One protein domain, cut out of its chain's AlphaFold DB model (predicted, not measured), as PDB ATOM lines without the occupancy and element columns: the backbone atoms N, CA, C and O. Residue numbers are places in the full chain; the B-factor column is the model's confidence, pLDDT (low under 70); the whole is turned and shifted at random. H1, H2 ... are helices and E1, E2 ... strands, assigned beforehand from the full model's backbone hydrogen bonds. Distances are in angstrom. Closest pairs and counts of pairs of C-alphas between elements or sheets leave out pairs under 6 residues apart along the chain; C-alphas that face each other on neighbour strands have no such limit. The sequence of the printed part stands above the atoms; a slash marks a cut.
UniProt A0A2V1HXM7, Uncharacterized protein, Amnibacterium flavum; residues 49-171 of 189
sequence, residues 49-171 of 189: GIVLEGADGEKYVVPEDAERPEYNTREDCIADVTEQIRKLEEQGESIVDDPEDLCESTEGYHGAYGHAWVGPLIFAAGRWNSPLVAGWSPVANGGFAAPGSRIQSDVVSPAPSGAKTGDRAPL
ATOM      1  N   GLY A  49      88.550  95.729  74.867       84.69
ATOM      2  CA  GLY A  49      87.452  94.781  74.784       84.69
ATOM      3  C   GLY A  49      87.718  93.709  73.741       84.69
ATOM      4  O   GLY A  49      88.773  93.666  73.099       84.69
ATOM      5  N   ILE A  50      86.733  92.838  73.567       87.31
ATOM      6  CA  ILE A  50      86.726  91.835  72.511       87.31
ATOM      7  C   ILE A  50      85.897  92.371  71.351       87.31
ATOM      8  O   ILE A  50      84.842  92.974  71.540       87.31
ATOM      9  N   VAL A  51      86.377  92.142  70.135       87.69
ATOM     10  CA  VAL A  51      85.629  92.436  68.923       87.69
ATOM     11  C   VAL A  51      84.491  91.430  68.791       87.69
ATOM     12  O   VAL A  51      84.724  90.227  68.653       87.69
ATOM     13  N   LEU A  52      83.261  91.923  68.809       86.88
ATOM     14  CA  LEU A  52      82.034  91.163  68.621       86.88
ATOM     15  C   LEU A  52      81.263  91.722  67.420       86.88
ATOM     16  O   LEU A  52      81.333  92.913  67.125       86.88
ATOM     17  N   GLU A  53      80.546  90.853  66.716       85.75
ATOM     18  CA  GLU A  53      79.626  91.254  65.645       85.75
ATOM     19  C   GLU A  53      78.265  91.574  66.267       85.75
ATOM     20  O   GLU A  53      77.735  90.736  66.986       85.75
ATOM     21  N   GLY A  54      77.741  92.779  66.056       82.38
ATOM     22  CA  GLY A  54      76.431  93.209  66.535       82.38
ATOM     23  C   GLY A  54      75.276  92.540  65.786       82.38
ATOM     24  O   GLY A  54      75.470  91.853  64.784       82.38
ATOM     25  N   ALA A  55      74.043  92.776  66.241       79.50
ATOM     26  CA  ALA A  55      72.842  92.267  65.568       79.50
ATOM     27  C   ALA A  55      72.554  92.974  64.221       79.50
ATOM     28  O   ALA A  55      71.757  92.496  63.419       79.50
ATOM     29  N   ASP A  56      73.233  94.086  63.948       79.44
ATOM     30  CA  ASP A  56      73.268  94.813  62.680       79.44
ATOM     31  C   ASP A  56      74.310  94.249  61.693       79.44
ATOM     32  O   ASP A  56      74.365  94.687  60.544       79.44
ATOM     33  N   GLY A  57      75.110  93.261  62.114       81.06
ATOM     34  CA  GLY A  57      76.173  92.640  61.322       81.06
ATOM     35  C   GLY A  57      77.485  93.431  61.289       81.06
ATOM     36  O   GLY A  57      78.438  93.009  60.628       81.06
ATOM     37  N   GLU A  58      77.563  94.562  61.991       84.38
ATOM     38  CA  GLU A  58      78.778  95.367  62.098       84.38
ATOM     39  C   GLU A  58      79.637  94.913  63.283       84.38
ATOM     40  O   GLU A  58      79.176  94.237  64.200       84.38
ATOM     41  N   LYS A  59      80.928  95.255  63.273       86.38
ATOM     42  CA  LYS A  59      81.862  94.833  64.328       86.38
ATOM     43  C   LYS A  59      82.160  95.950  65.302       86.38
ATOM     44  O   LYS A  59      82.514  97.060  64.903       86.38
ATOM     45  N   TYR A  60      82.173  95.591  66.576       84.88
ATOM     46  CA  TYR A  60      82.403  96.514  67.670       84.88
ATOM     47  C   TYR A  60      83.329  95.921  68.716       84.88
ATOM     48  O   TYR A  60      83.348  94.714  68.926       84.88
ATOM     49  N   VAL A  61      84.089  96.774  69.388       85.44
ATOM     50  CA  VAL A  61      84.838  96.436  70.594       85.44
ATOM     51  C   VAL A  61      83.897  96.563  71.783       85.44
ATOM     52  O   VAL A  61      83.321  97.633  71.986       85.44
ATOM     53  N   VAL A  62      83.762  95.487  72.557       83.56
ATOM     54  CA  VAL A  62      82.887  95.413  73.732       83.56
ATOM     55  C   VAL A  62      83.683  94.907  74.945       83.56
ATOM     56  O   VAL A  62      84.396  93.904  74.818       83.56
ATOM     57  N   PRO A  63      83.591  95.559  76.116       81.50
ATOM     58  CA  PRO A  63      84.069  95.045  77.390       81.50
ATOM     59  C   PRO A  63      83.524  93.650  77.682       81.50
ATOM     60  O   PRO A  63      82.375  93.333  77.383       81.50
ATOM     61  N   GLU A  64      84.332  92.813  78.322       81.81
ATOM     62  CA  GLU A  64      83.917  91.449  78.676       81.81
ATOM     63  C   GLU A  64      82.849  91.407  79.780       81.81
ATOM     64  O   GLU A  64      82.153  90.405  79.923       81.81
ATOM     65  N   ASP A  65      82.711  92.488  80.545       82.06
ATOM     66  CA  ASP A  65      81.759  92.664  81.643       82.06
ATOM     67  C   ASP A  65      80.564  93.560  81.273       82.06
ATOM     68  O   ASP A  65      79.819  93.992  82.156       82.06
ATOM     69  N   ALA A  66      80.378  93.854  79.983       82.19
ATOM     70  CA  ALA A  66      79.210  94.575  79.503       82.19
ATOM     71  C   ALA A  66      77.939  93.722  79.637       82.19
ATOM     72  O   ALA A  66      77.904  92.539  79.276       82.19
ATOM     73  N   GLU A  67      76.868  94.344  80.116       83.75
ATOM     74  CA  GLU A  67      75.586  93.706  80.385       83.75
ATOM     75  C   GLU A  67      74.413  94.592  79.965       83.75
ATOM     76  O   GLU A  67      74.552  95.796  79.741       83.75
ATOM     77  N   ARG A  68      73.229  93.982  79.889       86.19
ATOM     78  CA  ARG A  68      71.957  94.680  79.702       86.19
ATOM     79  C   ARG A  68      70.941  94.243  80.755       86.19
ATOM     80  O   ARG A  68      70.872  93.049  81.067       86.19
ATOM     81  N   PRO A  69      70.124  95.171  81.273       88.38
ATOM     82  CA  PRO A  69      68.934  94.820  82.027       88.38
ATOM     83  C   PRO A  69      67.882  94.235  81.079       88.38
ATOM     84  O   PRO A  69      67.635  94.769  79.992       88.38
ATOM     85  N   GLU A  70      67.251  93.150  81.506       90.75
ATOM     86  CA  GLU A  70      66.169  92.481  80.789       90.75
ATOM     87  C   GLU A  70      64.822  92.772  81.443       90.75
ATOM     88  O   GLU A  70      64.693  92.778  82.671       90.75
ATOM     89  N   TYR A  71      63.800  92.941  80.610       92.88
ATOM     90  CA  TYR A  71      62.448  93.279  81.034       92.88
ATOM     91  C   TYR A  71      61.420  92.347  80.399       92.88
ATOM     92  O   TYR A  71      61.582  91.836  79.287       92.88
ATOM     93  N   ASN A  72      60.313  92.156  81.116       92.38
ATOM     94  CA  ASN A  72      59.188  91.364  80.625       92.38
ATOM     95  C   ASN A  72      58.358  92.122  79.580       92.38
ATOM     96  O   ASN A  72      57.755  91.494  78.710       92.38
ATOM     97  N   THR A  73      58.310  93.454  79.669       93.56
ATOM     98  CA  THR A  73      57.494  94.317  78.807       93.56
ATOM     99  C   THR A  73      58.254  95.578  78.391       93.56
ATOM    100  O   THR A  73      59.247  95.957  79.019       93.56
ATOM    101  N   ARG A  74      57.769  96.245  77.335       93.50
ATOM    102  CA  ARG A  74      58.302  97.537  76.879       93.50
ATOM    103  C   ARG A  74      58.120  98.601  77.951       93.50
ATOM    104  O   ARG A  74      59.003  99.418  78.189       93.50
ATOM    105  N   GLU A  75      56.947  98.593  78.568       95.31
ATOM    106  CA  GLU A  75      56.509  99.577  79.544       95.31
ATOM    107  C   GLU A  75      57.376  99.524  80.803       95.31
ATOM    108  O   GLU A  75      57.783 100.577  81.291       95.31
ATOM    109  N   ASP A  76      57.722  98.320  81.272       95.38
ATOM    110  CA  ASP A  76      58.637  98.136  82.403       95.38
ATOM    111  C   ASP A  76      60.030  98.693  82.084       95.38
ATOM    112  O   ASP A  76      60.611  99.392  82.913       95.38
ATOM    113  N   CYS A  77      60.535  98.444  80.868       93.19
ATOM    114  CA  CYS A  77      61.820  98.986  80.426       93.19
ATOM    115  C   CYS A  77      61.812 100.517  80.425       93.19
ATOM    116  O   CYS A  77      62.663 101.144  81.052       93.19
ATOM    117  N   ILE A  78      60.831 101.132  79.756       94.00
ATOM    118  CA  ILE A  78      60.762 102.592  79.623       94.00
ATOM    119  C   ILE A  78      60.605 103.246  80.992       94.00
ATOM    120  O   ILE A  78      61.294 104.224  81.278       94.00
ATOM    121  N   ALA A  79      59.722 102.717  81.843       95.81
ATOM    122  CA  ALA A  79      59.503 103.258  83.179       95.81
ATOM    123  C   ALA A  79      60.782 103.208  84.024       95.81
ATOM    124  O   ALA A  79      61.116 104.193  84.685       95.81
ATOM    125  N   ASP A  80      61.516 102.094  83.974       92.06
ATOM    126  CA  ASP A  80      62.750 101.942  84.735       92.06
ATOM    127  C   ASP A  80      63.864 102.847  84.206       92.06
ATOM    128  O   ASP A  80      64.456 103.605  84.973       92.06
ATOM    129  N   VAL A  81      64.106 102.845  82.892       88.75
ATOM    130  CA  VAL A  81      65.145 103.669  82.256       88.75
ATOM    131  C   VAL A  81      64.873 105.161  82.456       88.75
ATOM    132  O   VAL A  81      65.798 105.903  82.770       88.75
ATOM    133  N   THR A  82      63.611 105.599  82.380       91.50
ATOM    134  CA  THR A  82      63.220 106.987  82.696       91.50
ATOM    135  C   THR A  82      63.603 107.356  84.128       91.50
ATOM    136  O   THR A  82      64.176 108.417  84.371       91.50
ATOM    137  N   GLU A  83      63.310 106.482  85.093       89.44
ATOM    138  CA  GLU A  83      63.634 106.722  86.499       89.44
ATOM    139  C   GLU A  83      65.149 106.717  86.751       89.44
ATOM    140  O   GLU A  83      65.631 107.493  87.577       89.44
ATOM    141  N   GLN A  84      65.918 105.883  86.042       85.25
ATOM    142  CA  GLN A  84      67.380 105.905  86.140       85.25
ATOM    143  C   GLN A  84      67.973 107.177  85.528       85.25
ATOM    144  O   GLN A  84      68.812 107.805  86.171       85.25
ATOM    145  N   ILE A  85      67.503 107.602  84.351       84.06
ATOM    146  CA  ILE A  85      67.917 108.870  83.733       84.06
ATOM    147  C   ILE A  85      67.635 110.031  84.683       84.06
ATOM    148  O   ILE A  85      68.540 110.800  84.986       84.06
ATOM    149  N   ARG A  86      66.430 110.095  85.259       86.31
ATOM    150  CA  ARG A  86      66.062 111.135  86.229       86.31
ATOM    151  C   ARG A  86      67.026 111.191  87.419       86.31
ATOM    152  O   ARG A  86      67.443 112.272  87.821       86.31
ATOM    153  N   LYS A  87      67.398 110.038  87.990       83.12
ATOM    154  CA  LYS A  87      68.359 109.967  89.111       83.12
ATOM    155  C   LYS A  87      69.759 110.423  88.716       83.12
ATOM    156  O   LYS A  87      70.451 111.004  89.548       83.12
ATOM    157  N   LEU A  88      70.184 110.121  87.493       78.75
ATOM    158  CA  LEU A  88      71.463 110.561  86.945       78.75
ATOM    159  C   LEU A  88      71.449 112.079  86.725       78.75
ATOM    160  O   LEU A  88      72.343 112.778  87.190       78.75
ATOM    161  N   GLU A  89      70.388 112.630  86.141       81.00
ATOM    162  CA  GLU A  89      70.235 114.080  85.985       81.00
ATOM    163  C   GLU A  89      70.242 114.820  87.332       81.00
ATOM    164  O   GLU A  89      70.881 115.864  87.473       81.00
ATOM    165  N   GLU A  90      69.615 114.254  88.369       81.56
ATOM    166  CA  GLU A  90      69.687 114.772  89.745       81.56
ATOM    167  C   GLU A  90      71.112 114.766  90.327       81.56
ATOM    168  O   GLU A  90      71.421 115.570  91.209       81.56
ATOM    169  N   GLN A  91      71.984 113.886  89.834       79.62
ATOM    170  CA  GLN A  91      73.399 113.794  90.211       79.62
ATOM    171  C   GLN A  91      74.298 114.715  89.373       79.62
ATOM    172  O   GLN A  91      75.493 114.815  89.650       79.62
ATOM    173  N   GLY A  92      73.725 115.447  88.413       76.44
ATOM    174  CA  GLY A  92      74.445 116.372  87.543       76.44
ATOM    175  C   GLY A  92      74.831 115.788  86.187       76.44
ATOM    176  O   GLY A  92      75.568 116.443  85.450       76.44
ATOM    177  N   GLU A  93      74.325 114.602  85.844       72.25
ATOM    178  CA  GLU A  93      74.517 114.012  84.521       72.25
ATOM    179  C   GLU A  93      73.649 114.664  83.462       72.25
ATOM    180  O   GLU A  93      72.522 115.075  83.721       72.25
ATOM    181  N   SER A  94      74.144 114.684  82.229       70.81
ATOM    182  CA  SER A  94      73.331 115.029  81.068       70.81
ATOM    183  C   SER A  94      73.191 113.796  80.193       70.81
ATOM    184  O   SER A  94      74.116 113.460  79.456       70.81
ATOM    185  N   ILE A  95      72.024 113.158  80.236       70.38
ATOM    186  CA  ILE A  95      71.676 112.081  79.312       70.38
ATOM    187  C   ILE A  95      70.804 112.677  78.209       70.38
ATOM    188  O   ILE A  95      69.766 113.267  78.478       70.38
ATOM    189  N   VAL A  96      71.270 112.584  76.965       69.38
ATOM    190  CA  VAL A  96      70.576 113.135  75.784       69.38
ATOM    191  C   VAL A  96      69.701 112.107  75.068       69.38
ATOM    192  O   VAL A  96      68.951 112.484  74.172       69.38
ATOM    193  N   ASP A  97      69.798 110.836  75.452       74.19
ATOM    194  CA  ASP A  97      69.042 109.749  74.841       74.19
ATOM    195  C   ASP A  97      67.653 109.607  75.468       74.19
ATOM    196  O   ASP A  97      67.498 109.619  76.693       74.19
ATOM    197  N   ASP A  98      66.642 109.398  74.625       79.81
ATOM    198  CA  ASP A  98      65.283 109.143  75.084       79.81
ATOM    199  C   ASP A  98      65.146 107.697  75.619       79.81
ATOM    200  O   ASP A  98      65.636 106.749  74.994       79.81
ATOM    201  N   PRO A  99      64.417 107.462  76.730       81.31
ATOM    202  CA  PRO A  99      64.197 106.115  77.271       81.31
ATOM    203  C   PRO A  99      63.609 105.130  76.251       81.31
ATOM    204  O   PRO A  99      63.918 103.941  76.273       81.31
ATOM    205  N   GLU A 100      62.763 105.619  75.341       84.94
ATOM    206  CA  GLU A 100      62.175 104.808  74.271       84.94
ATOM    207  C   GLU A 100      63.208 104.329  73.247       84.94
ATOM    208  O   GLU A 100      63.007 103.286  72.621       84.94
ATOM    209  N   ASP A 101      64.298 105.077  73.078       80.00
ATOM    210  CA  ASP A 101      65.392 104.727  72.182       80.00
ATOM    211  C   ASP A 101      66.382 103.758  72.842       80.00
ATOM    212  O   ASP A 101      66.981 102.924  72.161       80.00
ATOM    213  N   LEU A 102      66.518 103.813  74.165       81.25
ATOM    214  CA  LEU A 102      67.372 102.902  74.933       81.25
ATOM    215  C   LEU A 102      66.724 101.536  75.205       81.25
ATOM    216  O   LEU A 102      67.420 100.578  75.546       81.25
ATOM    217  N   CYS A 103      65.401 101.447  75.067       87.25
ATOM    218  CA  CYS A 103      64.632 100.219  75.229       87.25
ATOM    219  C   CYS A 103      64.380  99.536  73.884       87.25
ATOM    220  O   CYS A 103      63.724 100.084  72.997       87.25
ATOM    221  N   GLU A 104      64.844  98.298  73.749       86.44
ATOM    222  CA  GLU A 104      64.812  97.557  72.491       86.44
ATOM    223  C   GLU A 104      64.102  96.208  72.631       86.44
ATOM    224  O   GLU A 104      64.256  95.497  73.625       86.44
ATOM    225  N   SER A 105      63.334  95.846  71.600       86.94
ATOM    226  CA  SER A 105      62.759  94.506  71.471       86.94
ATOM    227  C   SER A 105      63.856  93.500  71.139       86.94
ATOM    228  O   SER A 105      64.708  93.754  70.284       86.94
ATOM    229  N   THR A 106      63.804  92.323  71.757       84.00
ATOM    230  CA  THR A 106      64.780  91.254  71.511       84.00
ATOM    231  C   THR A 106      64.533  90.474  70.217       84.00
ATOM    232  O   THR A 106      65.359  89.648  69.830       84.00
ATOM    233  N   GLU A 107      63.448  90.761  69.488       81.88
ATOM    234  CA  GLU A 107      63.113  90.109  68.211       81.88
ATOM    235  C   GLU A 107      64.233  90.232  67.162       81.88
ATOM    236  O   GLU A 107      64.441  89.315  66.367       81.88
ATOM    237  N   GLY A 108      64.985  91.339  67.181       75.56
ATOM    238  CA  GLY A 108      66.105  91.590  66.268       75.56
ATOM    239  C   GLY A 108      67.412  90.879  66.632       75.56
ATOM    240  O   GLY A 108      68.365  90.941  65.868       75.56
ATOM    241  N   TYR A 109      67.481  90.192  67.773       77.62
ATOM    242  CA  TYR A 109      68.749  89.814  68.406       77.62
ATOM    243  C   TYR A 109      69.192  88.356  68.191       77.62
ATOM    244  O   TYR A 109      69.877  87.791  69.036       77.62
ATOM    245  N   HIS A 110      68.822  87.710  67.080       72.50
ATOM    246  CA  HIS A 110      69.260  86.344  66.710       72.50
ATOM    247  C   HIS A 110      69.189  85.274  67.832       72.50
ATOM    248  O   HIS A 110      69.934  84.296  67.812       72.50
ATOM    249  N   GLY A 111      68.279  85.425  68.803       71.50
ATOM    250  CA  GLY A 111      68.138  84.506  69.941       71.50
ATOM    251  C   GLY A 111      69.156  84.696  71.073       71.50
ATOM    252  O   GLY A 111      69.247  83.829  71.938       71.50
ATOM    253  N   ALA A 112      69.898  85.810  71.092       72.19
ATOM    254  CA  ALA A 112      70.843  86.149  72.160       72.19
ATOM    255  C   ALA A 112      70.161  86.407  73.518       72.19
ATOM    256  O   ALA A 112      70.809  86.285  74.553       72.19
ATOM    257  N   TYR A 113      68.859  86.713  73.515       74.81
ATOM    258  CA  TYR A 113      68.075  87.011  74.712       74.81
ATOM    259  C   TYR A 113      66.869  86.086  74.859       74.81
ATOM    260  O   TYR A 113      66.221  85.722  73.877       74.81
ATOM    261  N   GLY A 114      66.555  85.735  76.109       68.00
ATOM    262  CA  GLY A 114      65.404  84.902  76.471       68.00
ATOM    263  C   GLY A 114      64.127  85.678  76.825       68.00
ATOM    264  O   GLY A 114      63.100  85.050  77.081       68.00
ATOM    265  N   HIS A 115      64.172  87.015  76.855       68.06
ATOM    266  CA  HIS A 115      63.109  87.885  77.384       68.06
ATOM    267  C   HIS A 115      62.711  88.964  76.373       68.06
ATOM    268  O   HIS A 115      63.477  89.255  75.466       68.06
ATOM    269  N   ALA A 116      61.505  89.526  76.473       81.00
ATOM    270  CA  ALA A 116      60.888  90.297  75.386       81.00
ATOM    271  C   ALA A 116      61.537  91.673  75.113       81.00
ATOM    272  O   ALA A 116      61.454  92.160  73.985       81.00
ATOM    273  N   TRP A 117      62.180  92.290  76.113       90.12
ATOM    274  CA  TRP A 117      62.772  93.631  76.014       90.12
ATOM    275  C   TRP A 117      64.102  93.741  76.764       90.12
ATOM    276  O   TRP A 117      64.293  93.104  77.800       90.12
ATOM    277  N   VAL A 118      64.998  94.593  76.266       89.25
ATOM    278  CA  VAL A 118      66.292  94.924  76.884       89.25
ATOM    279  C   VAL A 118      66.489  96.436  76.955       89.25
ATOM    280  O   VAL A 118      66.054  97.165  76.067       89.25
ATOM    281  N   GLY A 119      67.131  96.907  78.023       86.06
ATOM    282  CA  GLY A 119      67.468  98.324  78.209       86.06
ATOM    283  C   GLY A 119      68.875  98.675  77.721       86.06
ATOM    284  O   GLY A 119      69.468  97.894  76.970       86.06
ATOM    285  N   PRO A 120      69.440  99.818  78.141       83.19
ATOM    286  CA  PRO A 120      70.746 100.267  77.675       83.19
ATOM    287  C   PRO A 120      71.854  99.294  78.076       83.19
ATOM    288  O   PRO A 120      71.742  98.542  79.046       83.19
ATOM    289  N   LEU A 121      72.937  99.328  77.311       81.50
ATOM    290  CA  LEU A 121      74.137  98.566  77.601       81.50
ATOM    291  C   LEU A 121      74.965  99.298  78.658       81.50
ATOM    292  O   LEU A 121      75.205 100.496  78.535       81.50
ATOM    293  N   ILE A 122      75.372  98.578  79.701       79.06
ATOM    294  CA  ILE A 122      76.088  99.123  80.855       79.06
ATOM    295  C   ILE A 122      77.208  98.183  81.305       79.06
ATOM    296  O   ILE A 122      77.230  97.007  80.948       79.06
ATOM    297  N   PHE A 123      78.111  98.666  82.155       79.44
ATOM    298  CA  PHE A 123      79.020  97.791  82.898       79.44
ATOM    299  C   PHE A 123      78.272  97.020  83.993       79.44
ATOM    300  O   PHE A 123      77.389  97.577  84.651       79.44
ATOM    301  N   ALA A 124      78.686  95.784  84.287       76.50
ATOM    302  CA  ALA A 124      78.111  94.981  85.373       76.50
ATOM    303  C   ALA A 124      78.168  95.673  86.755       76.50
ATOM    304  O   ALA A 124      77.306  95.458  87.608       76.50
ATOM    305  N   ALA A 125      79.161  96.535  86.996       72.75
ATOM    306  CA  ALA A 125      79.238  97.339  88.220       72.75
ATOM    307  C   ALA A 125      78.169  98.452  88.292       72.75
ATOM    308  O   ALA A 125      77.845  98.916  89.383       72.75
ATOM    309  N   GLY A 126      77.608  98.854  87.148       74.25
ATOM    310  CA  GLY A 126      76.564  99.872  87.012       74.25
ATOM    311  C   GLY A 126      75.139  99.342  87.189       74.25
ATOM    312  O   GLY A 126      74.186 100.100  87.004       74.25
ATOM    313  N   ARG A 127      74.969  98.058  87.544       84.50
ATOM    314  CA  ARG A 127      73.653  97.472  87.830       84.50
ATOM    315  C   ARG A 127      72.901  98.305  88.862       84.50
ATOM    316  O   ARG A 127      73.401  98.564  89.957       84.50
ATOM    317  N   TRP A 128      71.656  98.646  88.555       84.50
ATOM    318  CA  TRP A 128      70.777  99.331  89.494       84.50
ATOM    319  C   TRP A 128      69.819  98.367  90.186       84.50
ATOM    320  O   TRP A 128      69.469  97.296  89.693       84.50
ATOM    321  N   ASN A 129      69.363  98.774  91.365       86.31
ATOM    322  CA  ASN A 129      68.413  98.002  92.149       86.31
ATOM    323  C   ASN A 129      66.976  98.413  91.795       86.31
ATOM    324  O   ASN A 129      66.395  99.268  92.467       86.31
ATOM    325  N   SER A 130      66.424  97.826  90.732       89.06
ATOM    326  CA  SER A 130      65.033  98.032  90.321       89.06
ATOM    327  C   SER A 130      64.240  96.726  90.348       89.06
ATOM    328  O   SER A 130      64.732  95.710  89.859       89.06
ATOM    329  N   PRO A 131      63.003  96.728  90.882       92.44
ATOM    330  CA  PRO A 131      62.131  95.556  90.848       92.44
ATOM    331  C   PRO A 131      61.561  95.262  89.452       92.44
ATOM    332  O   PRO A 131      60.933  94.221  89.276       92.44
ATOM    333  N   LEU A 132      61.728  96.175  88.488       93.31
ATOM    334  CA  LEU A 132      61.253  96.005  87.110       93.31
ATOM    335  C   LEU A 132      62.218  95.167  86.261       93.31
ATOM    336  O   LEU A 132      61.799  94.573  85.268       93.31
ATOM    337  N   VAL A 133      63.485  95.075  86.674       92.69
ATOM    338  CA  VAL A 133      64.495  94.257  86.003       92.69
ATOM    339  C   VAL A 133      64.239  92.783  86.314       92.69
ATOM    340  O   VAL A 133      64.332  92.342  87.461       92.69
ATOM    341  N   ALA A 134      63.924  92.008  85.278       91.56
ATOM    342  CA  ALA A 134      63.684  90.569  85.370       91.56
ATOM    343  C   ALA A 134      64.991  89.763  85.427       91.56
ATOM    344  O   ALA A 134      65.035  88.684  86.021       91.56
ATOM    345  N   GLY A 135      66.054  90.298  84.827       90.56
ATOM    346  CA  GLY A 135      67.351  89.650  84.711       90.56
ATOM    347  C   GLY A 135      68.435  90.609  84.232       90.56
ATOM    348  O   GLY A 135      68.155  91.725  83.800       90.56
ATOM    349  N   TRP A 136      69.681  90.160  84.329       88.38
ATOM    350  CA  TRP A 136      70.847  90.852  83.790       88.38
ATOM    351  C   TRP A 136      71.552  89.893  82.850       88.38
ATOM    352  O   TRP A 136      71.969  88.817  83.289       88.38
ATOM    353  N   SER A 137      71.671  90.279  81.585       86.56
ATOM    354  CA  SER A 137      72.276  89.431  80.563       86.56
ATOM    355  C   SER A 137      73.619  89.974  80.102       86.56
ATOM    356  O   SER A 137      73.708  91.154  79.758       86.56
ATOM    357  N   PRO A 138      74.663  89.127  80.061       84.75
ATOM    358  CA  PRO A 138      75.943  89.509  79.496       84.75
ATOM    359  C   PRO A 138      75.816  89.706  77.990       84.75
ATOM    360  O   PRO A 138      75.127  88.962  77.295       84.75
ATOM    361  N   VAL A 139      76.554  90.677  77.473       79.81
ATOM    362  CA  VAL A 139      76.565  91.040  76.050       79.81
ATOM    363  C   VAL A 139      77.483  90.125  75.213       79.81
ATOM    364  O   VAL A 139      77.659  90.286  74.001       79.81
ATOM    365  N   ALA A 140      78.052  89.095  75.837       68.56
ATOM    366  CA  ALA A 140      78.843  88.092  75.146       68.56
ATOM    367  C   ALA A 140      78.040  87.464  73.985       68.56
ATOM    368  O   ALA A 140      76.900  87.040  74.165       68.56
ATOM    369  N   ASN A 141      78.677  87.344  72.811       65.44
ATOM    370  CA  ASN A 141      78.140  86.750  71.572       65.44
ATOM    371  C   ASN A 141      77.288  87.657  70.662       65.44
ATOM    372  O   ASN A 141      76.454  87.150  69.916       65.44
ATOM    373  N   GLY A 142      77.521  88.972  70.656       62.41
ATOM    374  CA  GLY A 142      77.020  89.820  69.565       62.41
ATOM    375  C   GLY A 142      75.633  90.429  69.759       62.41
ATOM    376  O   GLY A 142      75.095  91.101  68.883       62.41
ATOM    377  N   GLY A 143      75.040  90.236  70.934       72.25
ATOM    378  CA  GLY A 143      73.665  90.631  71.214       72.25
ATOM    379  C   GLY A 143      73.437  92.123  71.483       72.25
ATOM    380  O   GLY A 143      72.573  92.423  72.281       72.25
ATOM    381  N   PHE A 144      74.154  93.100  70.934       75.12
ATOM    382  CA  PHE A 144      74.095  94.475  71.493       75.12
ATOM    383  C   PHE A 144      73.809  95.627  70.545       75.12
ATOM    384  O   PHE A 144      73.681  96.753  71.011       75.12
ATOM    385  N   ALA A 145      73.666  95.378  69.251       65.12
ATOM    386  CA  ALA A 145      73.397  96.453  68.307       65.12
ATOM    387  C   ALA A 145      72.341  96.014  67.301       65.12
ATOM    388  O   ALA A 145      72.702  95.419  66.300       65.12
ATOM    389  N   ALA A 146      71.052  96.273  67.548       63.41
ATOM    390  CA  ALA A 146      70.041  96.163  66.489       63.41
ATOM    391  C   ALA A 146      69.980  97.456  65.640       63.41
ATOM    392  O   ALA A 146      69.931  97.367  64.413       63.41
ATOM    393  N   PRO A 147      70.083  98.659  66.234       58.34
ATOM    394  CA  PRO A 147      70.439  99.876  65.517       58.34
ATOM    395  C   PRO A 147      71.828 100.358  65.967       58.34
ATOM    396  O   PRO A 147      71.941 101.080  66.956       58.34
ATOM    397  N   GLY A 148      72.895 100.023  65.232       54.22
ATOM    398  CA  GLY A 148      74.279 100.453  65.521       54.22
ATOM    399  C   GLY A 148      74.501 101.967  65.686       54.22
ATOM    400  O   GLY A 148      75.549 102.409  66.144       54.22
ATOM    401  N   SER A 149      73.503 102.796  65.371       51.44
ATOM    402  CA  SER A 149      73.481 104.228  65.680       51.44
ATOM    403  C   SER A 149      73.285 104.561  67.164       51.44
ATOM    404  O   SER A 149      73.532 105.698  67.547       51.44
ATOM    405  N   ARG A 150      72.806 103.618  67.988       59.78
ATOM    406  CA  ARG A 150      72.499 103.818  69.420       59.78
ATOM    407  C   ARG A 150      73.593 103.287  70.346       59.78
ATOM    408  O   ARG A 150      73.360 102.970  71.508       59.78
ATOM    409  N   ILE A 151      74.790 103.141  69.796       59.06
ATOM    410  CA  ILE A 151      75.938 102.604  70.504       59.06
ATOM    411  C   ILE A 151      76.416 103.622  71.530       59.06
ATOM    412  O   ILE A 151      76.897 104.700  71.183       59.06
ATOM    413  N   GLN A 152      76.284 103.236  72.794       63.03
ATOM    414  CA  GLN A 152      76.836 103.945  73.936       63.03
ATOM    415  C   GLN A 152      78.365 103.836  73.859       63.03
ATOM    416  O   GLN A 152      78.944 102.777  74.114       63.03
ATOM    417  N   SER A 153      79.009 104.908  73.378       52.44
ATOM    418  CA  SER A 153      80.435 104.920  72.998       52.44
ATOM    419  C   SER A 153      81.399 104.598  74.147       52.44
ATOM    420  O   SER A 153      82.554 104.237  73.922       52.44
ATOM    421  N   ASP A 154      80.907 104.737  75.374       55.88
ATOM    422  CA  ASP A 154      81.587 104.470  76.632       55.88
ATOM    423  C   ASP A 154      81.714 102.980  76.956       55.88
ATOM    424  O   ASP A 154      82.675 102.586  77.618       55.88
ATOM    425  N   VAL A 155      80.793 102.158  76.456       62.50
ATOM    426  CA  VAL A 155      80.797 100.711  76.684       62.50
ATOM    427  C   VAL A 155      80.922  99.929  75.378       62.50
ATOM    428  O   VAL A 155      81.247  98.754  75.399       62.50
ATOM    429  N   VAL A 156      80.717 100.531  74.211       73.25
ATOM    430  CA  VAL A 156      80.893  99.859  72.919       73.25
ATOM    431  C   VAL A 156      81.447 100.852  71.909       73.25
ATOM    432  O   VAL A 156      80.984 101.979  71.818       73.25
ATOM    433  N   SER A 157      82.421 100.447  71.098       76.56
ATOM    434  CA  SER A 157      82.960 101.313  70.038       76.56
ATOM    435  C   SER A 157      83.140 100.564  68.721       76.56
ATOM    436  O   SER A 157      83.352  99.353  68.752       76.56
ATOM    437  N   PRO A 158      83.071 101.229  67.551       82.00
ATOM    438  CA  PRO A 158      83.352 100.583  66.270       82.00
ATOM    439  C   PRO A 158      84.708  99.875  66.278       82.00
ATOM    440  O   PRO A 158      85.717 100.443  66.706       82.00
ATOM    441  N   ALA A 159      84.743  98.633  65.797       84.31
ATOM    442  CA  ALA A 159      85.980  97.870  65.743       84.31
ATOM    443  C   ALA A 159      86.963  98.484  64.728       84.31
ATOM    444  O   ALA A 159      86.544  99.001  63.686       84.31
ATOM    445  N   PRO A 160      88.284  98.394  64.977       84.06
ATOM    446  CA  PRO A 160      89.285  98.809  64.005       84.06
ATOM    447  C   PRO A 160      89.078  98.128  62.647       84.06
ATOM    448  O   PRO A 160      88.729  96.948  62.564       84.06
ATOM    449  N   SER A 161      89.342  98.861  61.562       86.38
ATOM    450  CA  SER A 161      89.196  98.314  60.210       86.38
ATOM    451  C   SER A 161      90.039  97.046  60.031       86.38
ATOM    452  O   SER A 161      91.233  97.030  60.329       86.38
ATOM    453  N   GLY A 162      89.409  95.975  59.543       85.75
ATOM    454  CA  GLY A 162      90.050  94.672  59.342       85.75
ATOM    455  C   GLY A 162      90.077  93.755  60.571       85.75
ATOM    456  O   GLY A 162      90.509  92.609  60.430       85.75
ATOM    457  N   ALA A 163      89.590  94.202  61.734       86.38
ATOM    458  CA  ALA A 163      89.479  93.361  62.921       86.38
ATOM    459  C   ALA A 163      88.492  92.195  62.718       86.38
ATOM    460  O   ALA A 163      87.503  92.271  61.968       86.38
ATOM    461  N   LYS A 164      88.772  91.075  63.378       90.19
ATOM    462  CA  LYS A 164      87.968  89.852  63.352       90.19
ATOM    463  C   LYS A 164      87.265  89.657  64.687       90.19
ATOM    464  O   LYS A 164      87.769  90.059  65.726       90.19
ATOM    465  N   THR A 165      86.110  89.002  64.648       88.06
ATOM    466  CA  THR A 165      85.400  88.583  65.856       88.06
ATOM    467  C   THR A 165      86.318  87.724  66.725       88.06
ATOM    468  O   THR A 165      86.934  86.780  66.224       88.06
ATOM    469  N   GLY A 166      86.422  88.062  68.009       86.06
ATOM    470  CA  GLY A 166      87.343  87.447  68.963       86.06
ATOM    471  C   GLY A 166      88.698  88.150  69.106       86.06
ATOM    472  O   GLY A 166      89.436  87.817  70.031       86.06
ATOM    473  N   ASP A 167      89.037  89.120  68.248       88.31
ATOM    474  CA  ASP A 167      90.249  89.928  68.429       88.31
ATOM    475  C   ASP A 167      90.113  90.823  69.670       88.31
ATOM    476  O   ASP A 167      89.035  91.338  69.959       88.31
ATOM    477  N   ARG A 168      91.218  91.055  70.388       88.06
ATOM    478  CA  ARG A 168      91.285  92.110  71.409       88.06
ATOM    479  C   ARG A 168      91.625  93.434  70.738       88.06
ATOM    480  O   ARG A 168      92.557  93.498  69.935       88.06
ATOM    481  N   ALA A 169      90.890  94.483  71.079       84.19
ATOM    482  CA  ALA A 169      91.091  95.816  70.533       84.19
ATOM    483  C   ALA A 169      90.882  96.878  71.621       84.19
ATOM    484  O   ALA A 169      90.087  96.655  72.536       84.19
ATOM    485  N   PRO A 170      91.582  98.024  71.542       79.31
ATOM    486  CA  PRO A 170      91.331  99.129  72.454       79.31
ATOM    487  C   PRO A 170      89.906  99.644  72.255       79.31
ATOM    488  O   PRO A 170      89.438  99.756  71.118       79.31
ATOM    489  N   LEU A 171      89.236  99.983  73.351       72.31
ATOM    490  CA  LEU A 171      87.980 100.716  73.276       72.31
ATOM    491  C   LEU A 171      88.302 102.138  72.813       72.31
ATOM    492  O   LEU A 171      89.214 102.777  73.338       72.31
TER     493      LEU A 171
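What this domain is: This is residues 49 to 171 of the 189 residues of an uncharacterized protein of Amnibacterium flavum (UniProt A0A2V1HXM7). This domain has little regular structure: a three-stranded sheet, E2 E1 E5, makes one end, helix H1 the other, and strand pair E3 E4 lies between, amid long loops. Named elements, E1 E2 E3 H1 H2 E4 E5 along the chain, hold 43 of 123 printed residues; the class is mixed, both sheets antiparallel. It is compact, radius of gyration of the C-alphas 14.0 A, spans 40 by 33 by 23 A.

How they stand to each other: E1, residues 49 to 53, and E2, residues 59 to 62, form a hairpin, N 52 to O 60 2.8 A; E5, residues 168 to 170, is E1's other neighbour, N 49 to O 169 2.9 A. E3, residues 66 to 71, neighbours E4, residues 135 to 138, N 70 to O 135 2.8 A. H1, residues 74 to 90, touches H2, residues 99 to 102, with residues 78 to 85 alone; the closest C-alphas, of Ile 78 and Pro 99, are 5.5 A apart. Every O i to N i+4 pair in H1 is within hydrogen-bond range.

Where its parts are: E1 begins at C-alpha 49, (87.452, 94.781, 74.784); E5 ends at C-alpha 170, (91.331, 99.129, 72.454). H1 is 24.3 A long.

The domain as a whole: The printed part has no cut. Links H2 to E4 and E4 to E5 are long. Residues 145 to 155, among others, are under pLDDT 70.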